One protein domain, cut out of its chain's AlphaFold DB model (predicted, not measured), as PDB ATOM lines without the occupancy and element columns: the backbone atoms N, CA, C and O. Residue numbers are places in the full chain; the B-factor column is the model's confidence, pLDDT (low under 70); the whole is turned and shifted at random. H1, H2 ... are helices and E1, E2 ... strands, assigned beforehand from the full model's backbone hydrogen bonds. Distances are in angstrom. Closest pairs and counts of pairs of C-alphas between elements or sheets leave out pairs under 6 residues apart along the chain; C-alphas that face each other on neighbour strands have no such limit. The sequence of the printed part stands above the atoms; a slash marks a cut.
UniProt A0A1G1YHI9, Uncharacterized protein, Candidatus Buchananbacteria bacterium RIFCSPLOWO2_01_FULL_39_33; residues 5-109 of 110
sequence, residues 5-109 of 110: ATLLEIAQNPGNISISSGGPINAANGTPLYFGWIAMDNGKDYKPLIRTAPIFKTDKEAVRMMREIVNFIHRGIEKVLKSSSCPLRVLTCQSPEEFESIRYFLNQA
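What this domain is: This is residues 5 to 109 of the 110 residues of an uncharacterized protein of Candidatus Buchananbacteria bacterium RIFCSPLOWO2_01_FULL_39_33 (UniProt A0A1G1YHI9). A strongly twisted wall of three antiparallel strands has the long helix H2 slanting over one face and the short H1 crossing over that same face. H3 is set apart from these parts, after an unnamed stretch, residues 82 to 95. The printed part has 105 residues, with H1 E1 E2 E3 H2 H3 along the chain; the class is mixed, the sheet order E1 - E2 - E3 is a meander, each strand the antiparallel neighbour of the one before, and H1 and H2 with it make two layers. It is only just compact, close to loose, with a radius of gyration of the C-alphas of 15.3 A and spans of 47 by 40 by 18 A.

How they stand to each other: H1, residues 5 to 12, is on the sheet of E1, residues 17 to 26, E2, residues 32 to 41, and E3, residues 46 to 51, at a height over the sheet of 9.7 A. It runs across the strands, at 65 degrees to E2 on the local plane. In the hairpin of E1 and E2, N 18 and O 39 are within hydrogen-bond range at 2.8 A; in that of E2 and E3, N 38 and O 50 at 2.9 A. H2, residues 59 to 81, is on the same face as H1, slantwise at 36 degrees to E1 on the local plane; its closest C-alphas to E2 are those of Ala 62 and Gly 36, 4.6 A. With residues 70 to 78 alone H2 touches H1, about perpendicular at 82 degrees, closest at the C-alphas of His 74 and Ala 11, 5.1 A. H3, residues 96 to 107, is apart from H2 and not on the sheet. Every O i to N i+4 pair is within hydrogen-bond range in H1 and H3, and 17 of 19 in H2.

Where its parts are: H1 begins at C-alpha 5 (77.091, 43.236, 31.531). E1 is 27.8 A long, E2 27.4 A and H2 32.0 A, with a kink of 26 degrees near residue 75. H3 ends at C-alpha 107 (53.891, 52.544, 38.731).

The domain as a whole: The farthest C-alphas, of Gly 30 and Ser 84, are 48.0 A apart. The printed part has no cut; the link H2 to H3 is long, and its residues 82 to 87 stand free. pLDDT is under 70 at residues 5, 44 to 45 and 76 to 109.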
ATOM      1  N   ALA A   5      76.036  44.018  30.888       65.44
ATOM      2  CA  ALA A   5      77.091  43.236  31.531       65.44
ATOM      3  C   ALA A   5      77.357  43.706  32.972       65.44
ATOM      4  O   ALA A   5      77.378  42.886  33.882       65.44
ATOM      5  N   THR A   6      77.451  45.022  33.197       76.25
ATOM      6  CA  THR A   6      77.586  45.613  34.543       76.25
ATOM      7  C   THR A   6      76.435  45.201  35.459       76.25
ATOM      8  O   THR A   6      76.620  44.932  36.641       76.25
ATOM      9  N   LEU A   7      75.227  45.158  34.908       78.19
ATOM     10  CA  LEU A   7      74.003  44.903  35.654       78.19
ATOM     11  C   LEU A   7      73.884  43.431  36.051       78.19
ATOM     12  O   LEU A   7      73.563  43.134  37.200       78.19
ATOM     13  N   LEU A   8      74.228  42.523  35.137       71.69
ATOM     14  CA  LEU A   8      74.366  41.096  35.431       71.69
ATOM     15  C   LEU A   8      75.455  40.834  36.465       71.69
ATOM     16  O   LEU A   8      75.244  40.048  37.382       71.69
ATOM     17  N   GLU A   9      76.586  41.521  36.347       77.81
ATOM     18  CA  GLU A   9      77.709  41.356  37.262       77.81
ATOM     19  C   GLU A   9      77.336  41.767  38.695       77.81
ATOM     20  O   GLU A   9      77.633  41.028  39.631       77.81
ATOM     21  N   ILE A  10      76.580  42.860  38.868       84.69
ATOM     22  CA  ILE A  10      76.014  43.245  40.174       84.69
ATOM     23  C   ILE A  10      75.007  42.200  40.672       84.69
ATOM     24  O   ILE A  10      75.033  41.813  41.842       84.69
ATOM     25  N   ALA A  11      74.108  41.746  39.793       80.81
ATOM     26  CA  ALA A  11      73.028  40.837  40.162       80.81
ATOM     27  C   ALA A  11      73.524  39.455  40.606       80.81
ATOM     28  O   ALA A  11      72.988  38.882  41.550       80.81
ATOM     29  N   GLN A  12      74.545  38.930  39.931       78.88
ATOM     30  CA  GLN A  12      75.082  37.590  40.165       78.88
ATOM     31  C   GLN A  12      76.012  37.512  41.381       78.88
ATOM     32  O   GLN A  12      76.299  36.412  41.844       78.88
ATOM     33  N   ASN A  13      76.468  38.650  41.916       82.06
ATOM     34  CA  ASN A  13      77.475  38.679  42.977       82.06
ATOM     35  C   ASN A  13      77.081  39.553  44.184       82.06
ATOM     36  O   ASN A  13      77.871  40.399  44.601       82.06
ATOM     37  N   PRO A  14      75.894  39.371  44.795       80.94
ATOM     38  CA  PRO A  14      75.378  40.264  45.837       80.94
ATOM     39  C   PRO A  14      76.298  40.419  47.058       80.94
ATOM     40  O   PRO A  14      76.359  41.500  47.635       80.94
ATOM     41  N   GLY A  15      77.028  39.364  47.438       84.88
ATOM     42  CA  GLY A  15      77.948  39.377  48.582       84.88
ATOM     43  C   GLY A  15      79.271  40.105  48.334       84.88
ATOM     44  O   GLY A  15      79.976  40.411  49.290       84.88
ATOM     45  N   ASN A  16      79.585  40.414  47.074       88.44
ATOM     46  CA  ASN A  16      80.864  40.991  46.663       88.44
ATOM     47  C   ASN A  16      80.685  42.416  46.112       88.44
ATOM     48  O   ASN A  16      81.558  42.923  45.415       88.44
ATOM     49  N   ILE A  17      79.548  43.071  46.385       91.44
ATOM     50  CA  ILE A  17      79.300  44.454  45.959       91.44
ATOM     51  C   ILE A  17      79.711  45.429  47.055       91.44
ATOM     52  O   ILE A  17      79.123  45.460  48.134       91.44
ATOM     53  N   SER A  18      80.672  46.293  46.737       92.44
ATOM     54  CA  SER A  18      81.063  47.420  47.577       92.44
ATOM     55  C   SER A  18      80.419  48.709  47.073       92.44
ATOM     56  O   SER A  18      80.454  49.022  45.879       92.44
ATOM     57  N   ILE A  19      79.816  49.461  47.995       93.50
ATOM     58  CA  ILE A  19      79.190  50.759  47.737       93.50
ATOM     59  C   ILE A  19      79.953  51.815  48.523       93.50
ATOM     60  O   ILE A  19      80.088  51.709  49.741       93.50
ATOM     61  N   SER A  20      80.387  52.867  47.838       93.75
ATOM     62  CA  SER A  20      81.099  53.975  48.461       93.75
ATOM     63  C   SER A  20      80.746  55.309  47.800       93.75
ATOM     64  O   SER A  20      79.965  55.379  46.847       93.75
ATOM     65  N   SER A  21      81.325  56.382  48.321       94.50
ATOM     66  CA  SER A  21      81.292  57.710  47.718       94.50
ATOM     67  C   SER A  21      82.704  58.278  47.622       94.50
ATOM     68  O   SER A  21      83.620  57.814  48.300       94.50
ATOM     69  N   GLY A  22      82.879  59.279  46.766       90.88
ATOM     70  CA  GLY A  22      84.115  60.047  46.685       90.88
ATOM     71  C   GLY A  22      83.851  61.539  46.521       90.88
ATOM     72  O   GLY A  22      82.762  61.955  46.116       90.88
ATOM     73  N   GLY A  23      84.867  62.342  46.844       90.62
ATOM     74  CA  GLY A  23      84.796  63.803  46.898       90.62
ATOM     75  C   GLY A  23      85.172  64.357  48.284       90.62
ATOM     76  O   GLY A  23      85.767  63.625  49.076       90.62
ATOM     77  N   PRO A  24      84.827  65.626  48.578       91.12
ATOM     78  CA  PRO A  24      84.112  66.553  47.696       91.12
ATOM     79  C   PRO A  24      84.975  67.070  46.534       91.12
ATOM     80  O   PRO A  24      86.182  67.255  46.658       91.12
ATOM     81  N   ILE A  25      84.326  67.332  45.401       92.81
ATOM     82  CA  ILE A  25      84.851  68.092  44.264       92.81
ATOM     83  C   ILE A  25      84.057  69.394  44.200       92.81
ATOM     84  O   ILE A  25      82.827  69.368  44.156       92.81
ATOM     85  N   ASN A  26      84.745  70.532  44.198       94.12
ATOM     86  CA  ASN A  26      84.078  71.828  44.166       94.12
ATOM     87  C   ASN A  26      83.575  72.140  42.753       94.12
ATOM     88  O   ASN A  26      84.341  72.113  41.789       94.12
ATOM     89  N   ALA A  27      82.289  72.465  42.638       89.25
ATOM     90  CA  ALA A  27      81.730  73.053  41.428       89.25
ATOM     91  C   ALA A  27      82.297  74.468  41.193       89.25
ATOM     92  O   ALA A  27      82.864  75.082  42.098       89.25
ATOM     93  N   ALA A  28      82.077  75.029  39.999       89.00
ATOM     94  CA  ALA A  28      82.531  76.382  39.651       89.00
ATOM     95  C   ALA A  28      82.021  77.476  40.614       89.00
ATOM     96  O   ALA A  28      82.660  78.509  40.772       89.00
ATOM     97  N   ASN A  29      80.888  77.237  41.283       89.62
ATOM     98  CA  ASN A  29      80.302  78.140  42.276       89.62
ATOM     99  C   ASN A  29      80.745  77.847  43.728       89.62
ATOM    100  O   ASN A  29      80.134  78.359  44.661       89.62
ATOM    101  N   GLY A  30      81.747  76.985  43.937       92.12
ATOM    102  CA  GLY A  30      82.259  76.615  45.260       92.12
ATOM    103  C   GLY A  30      81.415  75.590  46.023       92.12
ATOM    104  O   GLY A  30      81.768  75.234  47.144       92.12
ATOM    105  N   THR A  31      80.320  75.085  45.443       91.19
ATOM    106  CA  THR A  31      79.500  74.052  46.094       91.19
ATOM    107  C   THR A  31      80.260  72.720  46.126       91.19
ATOM    108  O   THR A  31      80.684  72.261  45.060       91.19
ATOM    109  N   PRO A  32      80.411  72.064  47.292       93.50
ATOM    110  CA  PRO A  32      81.013  70.740  47.366       93.50
ATOM    111  C   PRO A  32      80.056  69.692  46.791       93.50
ATOM    112  O   PRO A  32      78.911  69.578  47.231       93.50
ATOM    113  N   LEU A  33      80.530  68.920  45.813       93.06
ATOM    114  CA  LEU A  33      79.780  67.834  45.191       93.06
ATOM    115  C   LEU A  33      80.490  66.490  45.354       93.06
ATOM    116  O   LEU A  33      81.710  66.381  45.256       93.06
ATOM    117  N   TYR A  34      79.701  65.445  45.553       93.56
ATOM    118  CA  TYR A  34      80.137  64.071  45.751       93.56
ATOM    119  C   TYR A  34      79.664  63.203  44.590       93.56
ATOM    120  O   TYR A  34      78.642  63.477  43.951       93.56
ATOM    121  N   PHE A  35      80.402  62.133  44.324       87.25
ATOM    122  CA  PHE A  35      80.005  61.089  43.387       87.25
ATOM    123  C   PHE A  35      79.814  59.759  44.116       87.25
ATOM    124  O   PHE A  35      80.467  59.487  45.124       87.25
ATOM    125  N   GLY A  36      78.911  58.929  43.600       89.19
ATOM    126  CA  GLY A  36      78.682  57.568  44.075       89.19
ATOM    127  C   GLY A  36      79.538  56.557  43.318       89.19
ATOM    128  O   GLY A  36      79.858  56.760  42.142       89.19
ATOM    129  N   TRP A  37      79.893  55.468  43.998       88.69
ATOM    130  CA  TRP A  37      80.697  54.369  43.475       88.69
ATOM    131  C   TRP A  37      80.044  53.018  43.808       88.69
ATOM    132  O   TRP A  37      79.679  52.776  44.959       88.69
ATOM    133  N   ILE A  38      79.948  52.122  42.819       90.69
ATOM    134  CA  ILE A  38      79.683  50.684  43.003       90.69
ATOM    135  C   ILE A  38      80.839  49.888  42.386       90.69
ATOM    136  O   ILE A  38      81.222  50.139  41.240       90.69
ATOM    137  N   ALA A  39      81.409  48.947  43.136       89.00
ATOM    138  CA  ALA A  39      82.490  48.066  42.695       89.00
ATOM    139  C   ALA A  39      82.202  46.606  43.046       89.00
ATOM    140  O   ALA A  39      81.496  46.334  44.014       89.00
ATOM    141  N   MET A  40      82.824  45.691  42.304       86.88
ATOM    142  CA  MET A  40      83.105  44.357  42.827       86.88
ATOM    143  C   MET A  40      84.298  44.442  43.776       86.88
ATOM    144  O   MET A  40      85.347  44.966  43.390       86.88
ATOM    145  N   ASP A  41      84.136  43.894  44.972       85.50
ATOM    146  CA  ASP A  41      85.190  43.678  45.951       85.50
ATOM    147  C   ASP A  41      85.392  42.172  46.138       85.50
ATOM    148  O   ASP A  41      84.560  41.478  46.722       85.50
ATOM    149  N   ASN A  42      86.502  41.664  45.602       77.50
ATOM    150  CA  ASN A  42      86.913  40.270  45.768       77.50
ATOM    151  C   ASN A  42      88.055  40.136  46.796       77.50
ATOM    152  O   ASN A  42      88.831  39.179  46.745       77.50
ATOM    153  N   GLY A  43      88.228  41.120  47.687       71.25
ATOM    154  CA  GLY A  43      89.238  41.155  48.750       71.25
ATOM    155  C   GLY A  43      90.680  41.407  48.290       71.25
ATOM    156  O   GLY A  43      91.490  41.896  49.073       71.25
ATOM    157  N   LYS A  44      91.019  41.090  47.033       66.31
ATOM    158  CA  LYS A  44      92.341  41.346  46.424       66.31
ATOM    159  C   LYS A  44      92.292  42.308  45.242       66.31
ATOM    160  O   LYS A  44      93.241  43.057  45.046       66.31
ATOM    161  N   ASP A  45      91.177  42.313  44.513       69.81
ATOM    162  CA  ASP A  45      90.968  43.142  43.330       69.81
ATOM    163  C   ASP A  45      89.670  43.942  43.461       69.81
ATOM    164  O   ASP A  45      88.619  43.396  43.815       69.81
ATOM    165  N   TYR A  46      89.757  45.231  43.128       73.06
ATOM    166  CA  TYR A  46      88.618  46.139  43.026       73.06
ATOM    167  C   TYR A  46      88.294  46.389  41.554       73.06
ATOM    168  O   TYR A  46      89.069  47.030  40.841       73.06
ATOM    169  N   LYS A  47      87.124  45.931  41.099       80.69
ATOM    170  CA  LYS A  47      86.633  46.220  39.743       80.69
ATOM    171  C   LYS A  47      85.533  47.285  39.811       80.69
ATOM    172  O   LYS A  47      84.448  46.991  40.316       80.69
ATOM    173  N   PRO A  48      85.761  48.514  39.317       83.38
ATOM    174  CA  PRO A  48      84.718  49.535  39.283       83.38
ATOM    175  C   PRO A  48      83.598  49.128  38.317       83.38
ATOM    176  O   PRO A  48      83.863  48.750  37.177       83.38
ATOM    177  N   LEU A  49      82.348  49.232  38.769       85.69
ATOM    178  CA  LEU A  49      81.158  48.888  37.986       85.69
ATOM    179  C   LEU A  49      80.373  50.137  37.590       85.69
ATOM    180  O   LEU A  49      80.029  50.319  36.424       85.69
ATOM    181  N   ILE A  50      80.088  51.009  38.560       86.56
ATOM    182  CA  ILE A  50      79.327  52.242  38.352       86.56
ATOM    183  C   ILE A  50      80.034  53.381  39.075       86.56
ATOM    184  O   ILE A  50      80.414  53.259  40.238       86.56
ATOM    185  N   ARG A  51      80.158  54.513  38.383       85.25
ATOM    186  CA  ARG A  51      80.571  55.788  38.962       85.25
ATOM    187  C   ARG A  51      79.684  56.893  38.409       85.25
ATOM    188  O   ARG A  51      79.531  57.001  37.192       85.25
ATOM    189  N   THR A  52      79.110  57.710  39.285       83.56
ATOM    190  CA  THR A  52      78.344  58.889  38.859       83.56
ATOM    191  C   THR A  52      79.268  60.073  38.579       83.56
ATOM    192  O   THR A  52      80.419  60.108  39.019       83.56
ATOM    193  N   ALA A  53      78.748  61.094  37.898       85.00
ATOM    194  CA  ALA A  53      79.346  62.421  37.976       85.00
ATOM    195  C   ALA A  53      79.252  62.971  39.424       85.00
ATOM    196  O   ALA A  53      78.452  62.459  40.218       85.00
ATOM    197  N   PRO A  54      80.047  63.993  39.792       86.50
ATOM    198  CA  PRO A  54      79.929  64.669  41.082       86.50
ATOM    199  C   PRO A  54      78.665  65.534  41.065       86.50
ATOM    200  O   PRO A  54      78.669  66.629  40.514       86.50
ATOM    201  N   ILE A  55      77.562  65.007  41.595       87.31
ATOM    202  CA  ILE A  55      76.229  65.636  41.529       87.31
ATOM    203  C   ILE A  55      75.499  65.636  42.873       87.31
ATOM    204  O   ILE A  55      74.497  66.329  43.027       87.31
ATOM    205  N   PHE A  56      75.979  64.863  43.848       86.94
ATOM    206  CA  PHE A  56      75.356  64.765  45.165       86.94
ATOM    207  C   PHE A  56      75.891  65.860  46.080       86.94
ATOM    208  O   PHE A  56      77.077  66.172  46.029       86.94
ATOM    209  N   LYS A  57      75.050  66.433  46.944       89.62
ATOM    210  CA  LYS A  57      75.492  67.476  47.884       89.62
ATOM    211  C   LYS A  57      76.189  66.886  49.104       89.62
ATOM    212  O   LYS A  57      76.941  67.582  49.779       89.62
ATOM    213  N   THR A  58      75.944  65.606  49.381       92.19
ATOM    214  CA  THR A  58      76.556  64.871  50.491       92.19
ATOM    215  C   THR A  58      77.016  63.477  50.065       92.19
ATOM    216  O   THR A  58      76.476  62.870  49.135       92.19
ATOM    217  N   ASP A  59      77.990  62.942  50.794       94.19
ATOM    218  CA  ASP A  59      78.445  61.553  50.717       94.19
ATOM    219  C   ASP A  59      77.301  60.561  51.004       94.19
ATOM    220  O   ASP A  59      77.114  59.577  50.285       94.19
ATOM    221  N   LYS A  60      76.467  60.859  52.008       94.00
ATOM    222  CA  LYS A  60      75.314  60.037  52.403       94.00
ATOM    223  C   LYS A  60      74.286  59.902  51.285       94.00
ATOM    224  O   LYS A  60      73.762  58.810  51.075       94.00
ATOM    225  N   GLU A  61      73.999  60.985  50.564       87.50
ATOM    226  CA  GLU A  61      73.097  60.947  49.407       87.50
ATOM    227  C   GLU A  61      73.661  60.080  48.282       87.50
ATOM    228  O   GLU A  61      72.925  59.265  47.721       87.50
ATOM    229  N   ALA A  62      74.962  60.202  48.003       84.12
ATOM    230  CA  ALA A  62      75.639  59.386  47.004       84.12
ATOM    231  C   ALA A  62      75.561  57.891  47.357       84.12
ATOM    232  O   ALA A  62      75.121  57.082  46.539       84.12
ATOM    233  N   VAL A  63      75.908  57.522  48.596       92.50
ATOM    234  CA  VAL A  63      75.843  56.132  49.084       92.50
ATOM    235  C   VAL A  63      74.411  55.597  49.065       92.50
ATOM    236  O   VAL A  63      74.188  54.463  48.633       92.50
ATOM    237  N   ARG A  64      73.428  56.395  49.505       89.69
ATOM    238  CA  ARG A  64      72.013  55.995  49.502       89.69
ATOM    239  C   ARG A  64      71.535  55.676  48.088       89.69
ATOM    240  O   ARG A  64      70.977  54.604  47.881       89.69
ATOM    241  N   MET A  65      71.814  56.557  47.127       84.75
ATOM    242  CA  MET A  65      71.434  56.347  45.729       84.75
ATOM    243  C   MET A  65      72.090  55.086  45.149       84.75
ATOM    244  O   MET A  65      71.425  54.273  44.515       84.75
ATOM    245  N   MET A  66      73.386  54.870  45.404       87.56
ATOM    246  CA  MET A  66      74.070  53.660  44.930       87.56
ATOM    247  C   MET A  66      73.459  52.385  45.530       87.56
ATOM    248  O   MET A  66      73.289  51.389  44.829       87.56
ATOM    249  N   ARG A  67      73.066  52.418  46.809       89.69
ATOM    250  CA  ARG A  67      72.378  51.299  47.464       89.69
ATOM    251  C   ARG A  67      71.001  51.029  46.867       89.69
ATOM    252  O   ARG A  67      70.639  49.870  46.695       89.69
ATOM    253  N   GLU A  68      70.249  52.071  46.531       83.50
ATOM    254  CA  GLU A  68      68.961  51.930  45.846       83.50
ATOM    255  C   GLU A  68      69.124  51.292  44.463       83.50
ATOM    256  O   GLU A  68      68.369  50.377  44.138       83.50
ATOM    257  N   ILE A  69      70.152  51.679  43.697       83.44
ATOM    258  CA  ILE A  69      70.483  51.052  42.408       83.44
ATOM    259  C   ILE A  69      70.796  49.562  42.584       83.44
ATOM    260  O   ILE A  69      70.220  48.734  41.881       83.44
ATOM    261  N   VAL A  70      71.668  49.199  43.530       86.88
ATOM    262  CA  VAL A  70      72.027  47.792  43.785       86.88
ATOM    263  C   VAL A  70      70.800  46.978  44.204       86.88
ATOM    264  O   VAL A  70      70.533  45.930  43.622       86.88
ATOM    265  N   ASN A  71      69.988  47.498  45.128       84.50
ATOM    266  CA  ASN A  71      68.754  46.840  45.562       84.50
ATOM    267  C   ASN A  71      67.750  46.668  44.417       84.50
ATOM    268  O   ASN A  71      67.102  45.625  44.312       84.50
ATOM    269  N   PHE A  72      67.601  47.687  43.567       80.56
ATOM    270  CA  PHE A  72      66.755  47.616  42.380       80.56
ATOM    271  C   PHE A  72      67.240  46.519  41.430       80.56
ATOM    272  O   PHE A  72      66.436  45.716  40.963       80.56
ATOM    273  N   ILE A  73      68.551  46.437  41.194       80.88
ATOM    274  CA  ILE A  73      69.164  45.410  40.352       80.88
ATOM    275  C   ILE A  73      68.926  44.013  40.932       80.88
ATOM    276  O   ILE A  73      68.439  43.148  40.210       80.88
ATOM    277  N   HIS A  74      69.186  43.792  42.224       79.12
ATOM    278  CA  HIS A  74      68.964  42.487  42.859       79.12
ATOM    279  C   HIS A  74      67.498  42.051  42.801       79.12
ATOM    280  O   HIS A  74      67.218  40.902  42.476       79.12
ATOM    281  N   ARG A  75      66.547  42.969  43.027       73.81
ATOM    282  CA  ARG A  75      65.103  42.667  42.972       73.81
ATOM    283  C   ARG A  75      64.568  42.496  41.548       73.81
ATOM    284  O   ARG A  75      63.662  41.696  41.321       73.81
ATOM    285  N   GLY A  76      65.068  43.291  40.604       62.34
ATOM    286  CA  GLY A  76      64.571  43.352  39.229       62.34
ATOM    287  C   GLY A  76      65.182  42.284  38.328       62.34
ATOM    288  O   GLY A  76      64.469  41.643  37.556       62.34
ATOM    289  N   ILE A  77      66.491  42.045  38.444       58.88
ATOM    290  CA  ILE A  77      67.203  41.113  37.567       58.88
ATOM    291  C   ILE A  77      66.914  39.653  37.914       58.88
ATOM    292  O   ILE A  77      66.883  38.851  36.995       58.88
ATOM    293  N   GLU A  78      66.587  39.282  39.155       51.47
ATOM    294  CA  GLU A  78      66.123  37.911  39.451       51.47
ATOM    295  C   GLU A  78      64.877  37.510  38.645       51.47
ATOM    296  O   GLU A  78      64.745  36.352  38.245       51.47
ATOM    297  N   LYS A  79      63.971  38.461  38.380       52.56
ATOM    298  CA  LYS A  79      62.799  38.227  37.526       52.56
ATOM    299  C   LYS A  79      63.198  38.145  36.049       52.56
ATOM    300  O   LYS A  79      62.750  37.232  35.369       52.56
ATOM    301  N   VAL A  80      64.086  39.032  35.584       48.75
ATOM    302  CA  VAL A  80      64.564  39.095  34.185       48.75
ATOM    303  C   VAL A  80      65.463  37.905  33.809       48.75
ATOM    304  O   VAL A  80      65.309  37.331  32.736       48.75
ATOM    305  N   LEU A  81      66.370  37.478  34.693       47.81
ATOM    306  CA  LEU A  81      67.255  36.320  34.501       47.81
ATOM    307  C   LEU A  81      66.488  35.002  34.409       47.81
ATOM    308  O   LEU A  81      66.931  34.086  33.721       47.81
ATOM    309  N   LYS A  82      65.334  34.902  35.078       49.88
ATOM    310  CA  LYS A  82      64.453  33.731  34.990       49.88
ATOM    311  C   LYS A  82      63.592  33.728  33.718       49.88
ATOM    312  O   LYS A  82      62.988  32.701  33.426       49.88
ATOM    313  N   SER A  83      63.533  34.826  32.955       39.84
ATOM    314  CA  SER A  83      62.556  35.020  31.874       39.84
ATOM    315  C   SER A  83      63.129  35.610  30.569       39.84
ATOM    316  O   SER A  83      62.542  36.511  29.987       39.84
ATOM    317  N   SER A  84      64.223  35.059  30.038       39.16
ATOM    318  CA  SER A  84      64.622  35.198  28.616       39.16
ATOM    319  C   SER A  84      64.924  36.615  28.045       39.16
ATOM    320  O   SER A  84      64.939  37.628  28.735       39.16
ATOM    321  N   SER A  85      65.256  36.638  26.748       37.97
ATOM    322  CA  SER A  85      65.822  37.695  25.891       37.97
ATOM    323  C   SER A  85      65.177  39.107  25.931       37.97
ATOM    324  O   SER A  85      64.136  39.316  25.314       37.97
ATOM    325  N   CYS A  86      65.923  40.093  26.471       38.72
ATOM    326  CA  CYS A  86      65.821  41.573  26.306       38.72
ATOM    327  C   CYS A  86      64.608  42.340  26.910       38.72
ATOM    328  O   CYS A  86      63.556  41.738  27.087       38.72
ATOM    329  N   PRO A  87      64.669  43.692  27.135       46.66
ATOM    330  CA  PRO A  87      65.797  44.654  27.091       46.66
ATOM    331  C   PRO A  87      65.913  45.606  28.325       46.66
ATOM    332  O   PRO A  87      64.937  46.164  28.824       46.66
ATOM    333  N   LEU A  88      67.142  45.908  28.766       47.19
ATOM    334  CA  LEU A  88      67.434  46.824  29.885       47.19
ATOM    335  C   LEU A  88      67.421  48.303  29.468       47.19
ATOM    336  O   LEU A  88      68.472  48.921  29.309       47.19
ATOM    337  N   ARG A  89      66.236  48.901  29.317       40.56
ATOM    338  CA  ARG A  89      66.118  50.345  29.025       40.56
ATOM    339  C   ARG A  89      66.177  51.251  30.261       40.56
ATOM    340  O   ARG A  89      66.535  52.414  30.136       40.56
ATOM    341  N   VAL A  90      65.933  50.717  31.460       43.28
ATOM    342  CA  VAL A  90      65.818  51.522  32.696       43.28
ATOM    343  C   VAL A  90      67.133  52.184  33.136       43.28
ATOM    344  O   VAL A  90      67.131  53.240  33.755       43.28
ATOM    345  N   LEU A  91      68.278  51.589  32.798       43.22
ATOM    346  CA  LEU A  91      69.567  51.917  33.430       43.22
ATOM    347  C   LEU A  91      70.487  52.771  32.546       43.22
ATOM    348  O   LEU A  91      71.634  53.032  32.902       43.22
ATOM    349  N   THR A  92      69.973  53.226  31.400       43.16
ATOM    350  CA  THR A  92      70.701  54.084  30.455       43.16
ATOM    351  C   THR A  92      70.166  55.508  30.381       43.16
ATOM    352  O   THR A  92      70.678  56.256  29.559       43.16
ATOM    353  N   CYS A  93      69.227  55.893  31.258       46.50
ATOM    354  CA  CYS A  93      68.663  57.244  31.304       46.50
ATOM    355  C   CYS A  93      69.744  58.318  31.248       46.50
ATOM    356  O   CYS A  93      70.589  58.410  32.143       46.50
ATOM    357  N   GLN A  94      69.698  59.124  30.194       46.00
ATOM    358  CA  GLN A  94      70.579  60.267  29.989       46.00
ATOM    359  C   GLN A  94      69.849  61.590  30.203       46.00
ATOM    360  O   GLN A  94      70.511  62.620  30.323       46.00
ATOM    361  N   SER A  95      68.513  61.572  30.285       47.97
ATOM    362  CA  SER A  95      67.715  62.769  30.533       47.97
ATOM    363  C   SER A  95      66.643  62.576  31.617       47.97
ATOM    364  O   SER A  95      66.221  61.449  31.900       47.97
ATOM    365  N   PRO A  96      66.185  63.680  32.238       47.50
ATOM    366  CA  PRO A  96      65.076  63.666  33.190       47.50
ATOM    367  C   PRO A  96      63.762  63.100  32.620       47.50
ATOM    368  O   PRO A  96      63.020  62.441  33.346       47.50
ATOM    369  N   GLU A  97      63.468  63.301  31.331       56.19
ATOM    370  CA  GLU A  97      62.239  62.798  30.693       56.19
ATOM    371  C   GLU A  97      62.229  61.268  30.541       56.19
ATOM    372  O   GLU A  97      61.182  60.626  30.697       56.19
ATOM    373  N   GLU A  98      63.391  60.662  30.273       49.25
ATOM    374  CA  GLU A  98      63.524  59.203  30.217       49.25
ATOM    375  C   GLU A  98      63.260  58.581  31.597       49.25
ATOM    376  O   GLU A  98      62.586  57.551  31.701       49.25
ATOM    377  N   PHE A  99      63.718  59.248  32.662       52.16
ATOM    378  CA  PHE A  99      63.501  58.812  34.040       52.16
ATOM    379  C   PHE A  99      62.016  58.849  34.432       52.16
ATOM    380  O   PHE A  99      61.502  57.863  34.966       52.16
ATOM    381  N   GLU A 100      61.298  59.933  34.119       50.53
ATOM    382  CA  GLU A 100      59.852  60.033  34.383       50.53
ATOM    383  C   GLU A 100      59.041  59.004  33.581       50.53
ATOM    384  O   GLU A 100      58.101  58.404  34.106       50.53
ATOM    385  N   SER A 101      59.454  58.706  32.346       47.72
ATOM    386  CA  SER A 101      58.818  57.674  31.516       47.72
ATOM    387  C   SER A 101      58.943  56.281  32.141       47.72
ATOM    388  O   SER A 101      57.974  55.526  32.203       47.72
ATOM    389  N   ILE A 102      60.116  55.937  32.676       54.22
ATOM    390  CA  ILE A 102      60.313  54.671  33.397       54.22
ATOM    391  C   ILE A 102      59.509  54.641  34.693       54.22
ATOM    392  O   ILE A 102      58.896  53.622  35.011       54.22
ATOM    393  N   ARG A 103      59.495  55.749  35.441       49.88
ATOM    394  CA  ARG A 103      58.727  55.868  36.684       49.88
ATOM    395  C   ARG A 103      57.232  55.647  36.441       49.88
ATOM    396  O   ARG A 103      56.588  54.945  37.216       49.88
ATOM    397  N   TYR A 104      56.701  56.183  35.341       50.34
ATOM    398  CA  TYR A 104      55.334  55.939  34.884       50.34
ATOM    399  C   TYR A 104      55.073  54.450  34.602       50.34
ATOM    400  O   TYR A 104      54.109  53.895  35.126       50.34
ATOM    401  N   PHE A 105      55.957  53.773  33.856       46.94
ATOM    402  CA  PHE A 105      55.811  52.339  33.561       46.94
ATOM    403  C   PHE A 105      55.899  51.446  34.806       46.94
ATOM    404  O   PHE A 105      55.134  50.491  34.928       46.94
ATOM    405  N   LEU A 106      56.796  51.747  35.747       46.16
ATOM    406  CA  LEU A 106      56.939  50.968  36.981       46.16
ATOM    407  C   LEU A 106      55.735  51.128  37.920       46.16
ATOM    408  O   LEU A 106      55.383  50.179  38.616       46.16
ATOM    409  N   ASN A 107      55.080  52.291  37.915       44.91
ATOM    410  CA  ASN A 107      53.891  52.544  38.731       44.91
ATOM    411  C   ASN A 107      52.609  51.895  38.185       44.91
ATOM    412  O   ASN A 107      51.659  51.770  38.944       44.91
ATOM    413  N   GLN A 108      52.569  51.474  36.916       37.69
ATOM    414  CA  GLN A 108      51.437  50.712  36.360       37.69
ATOM    415  C   GLN A 108      51.573  49.189  36.513       37.69
ATOM    416  O   GLN A 108      50.649  48.454  36.181       37.69
ATOM    417  N   ALA A 109      52.725  48.700  36.980       39.34
ATOM    418  CA  ALA A 109      52.971  47.274  37.206       39.34
ATOM    419  C   ALA A 109      52.615  46.804  38.637       39.34
ATOM    420  O   ALA A 109      52.870  45.643  38.968       39.34
TER     421      ALA A 109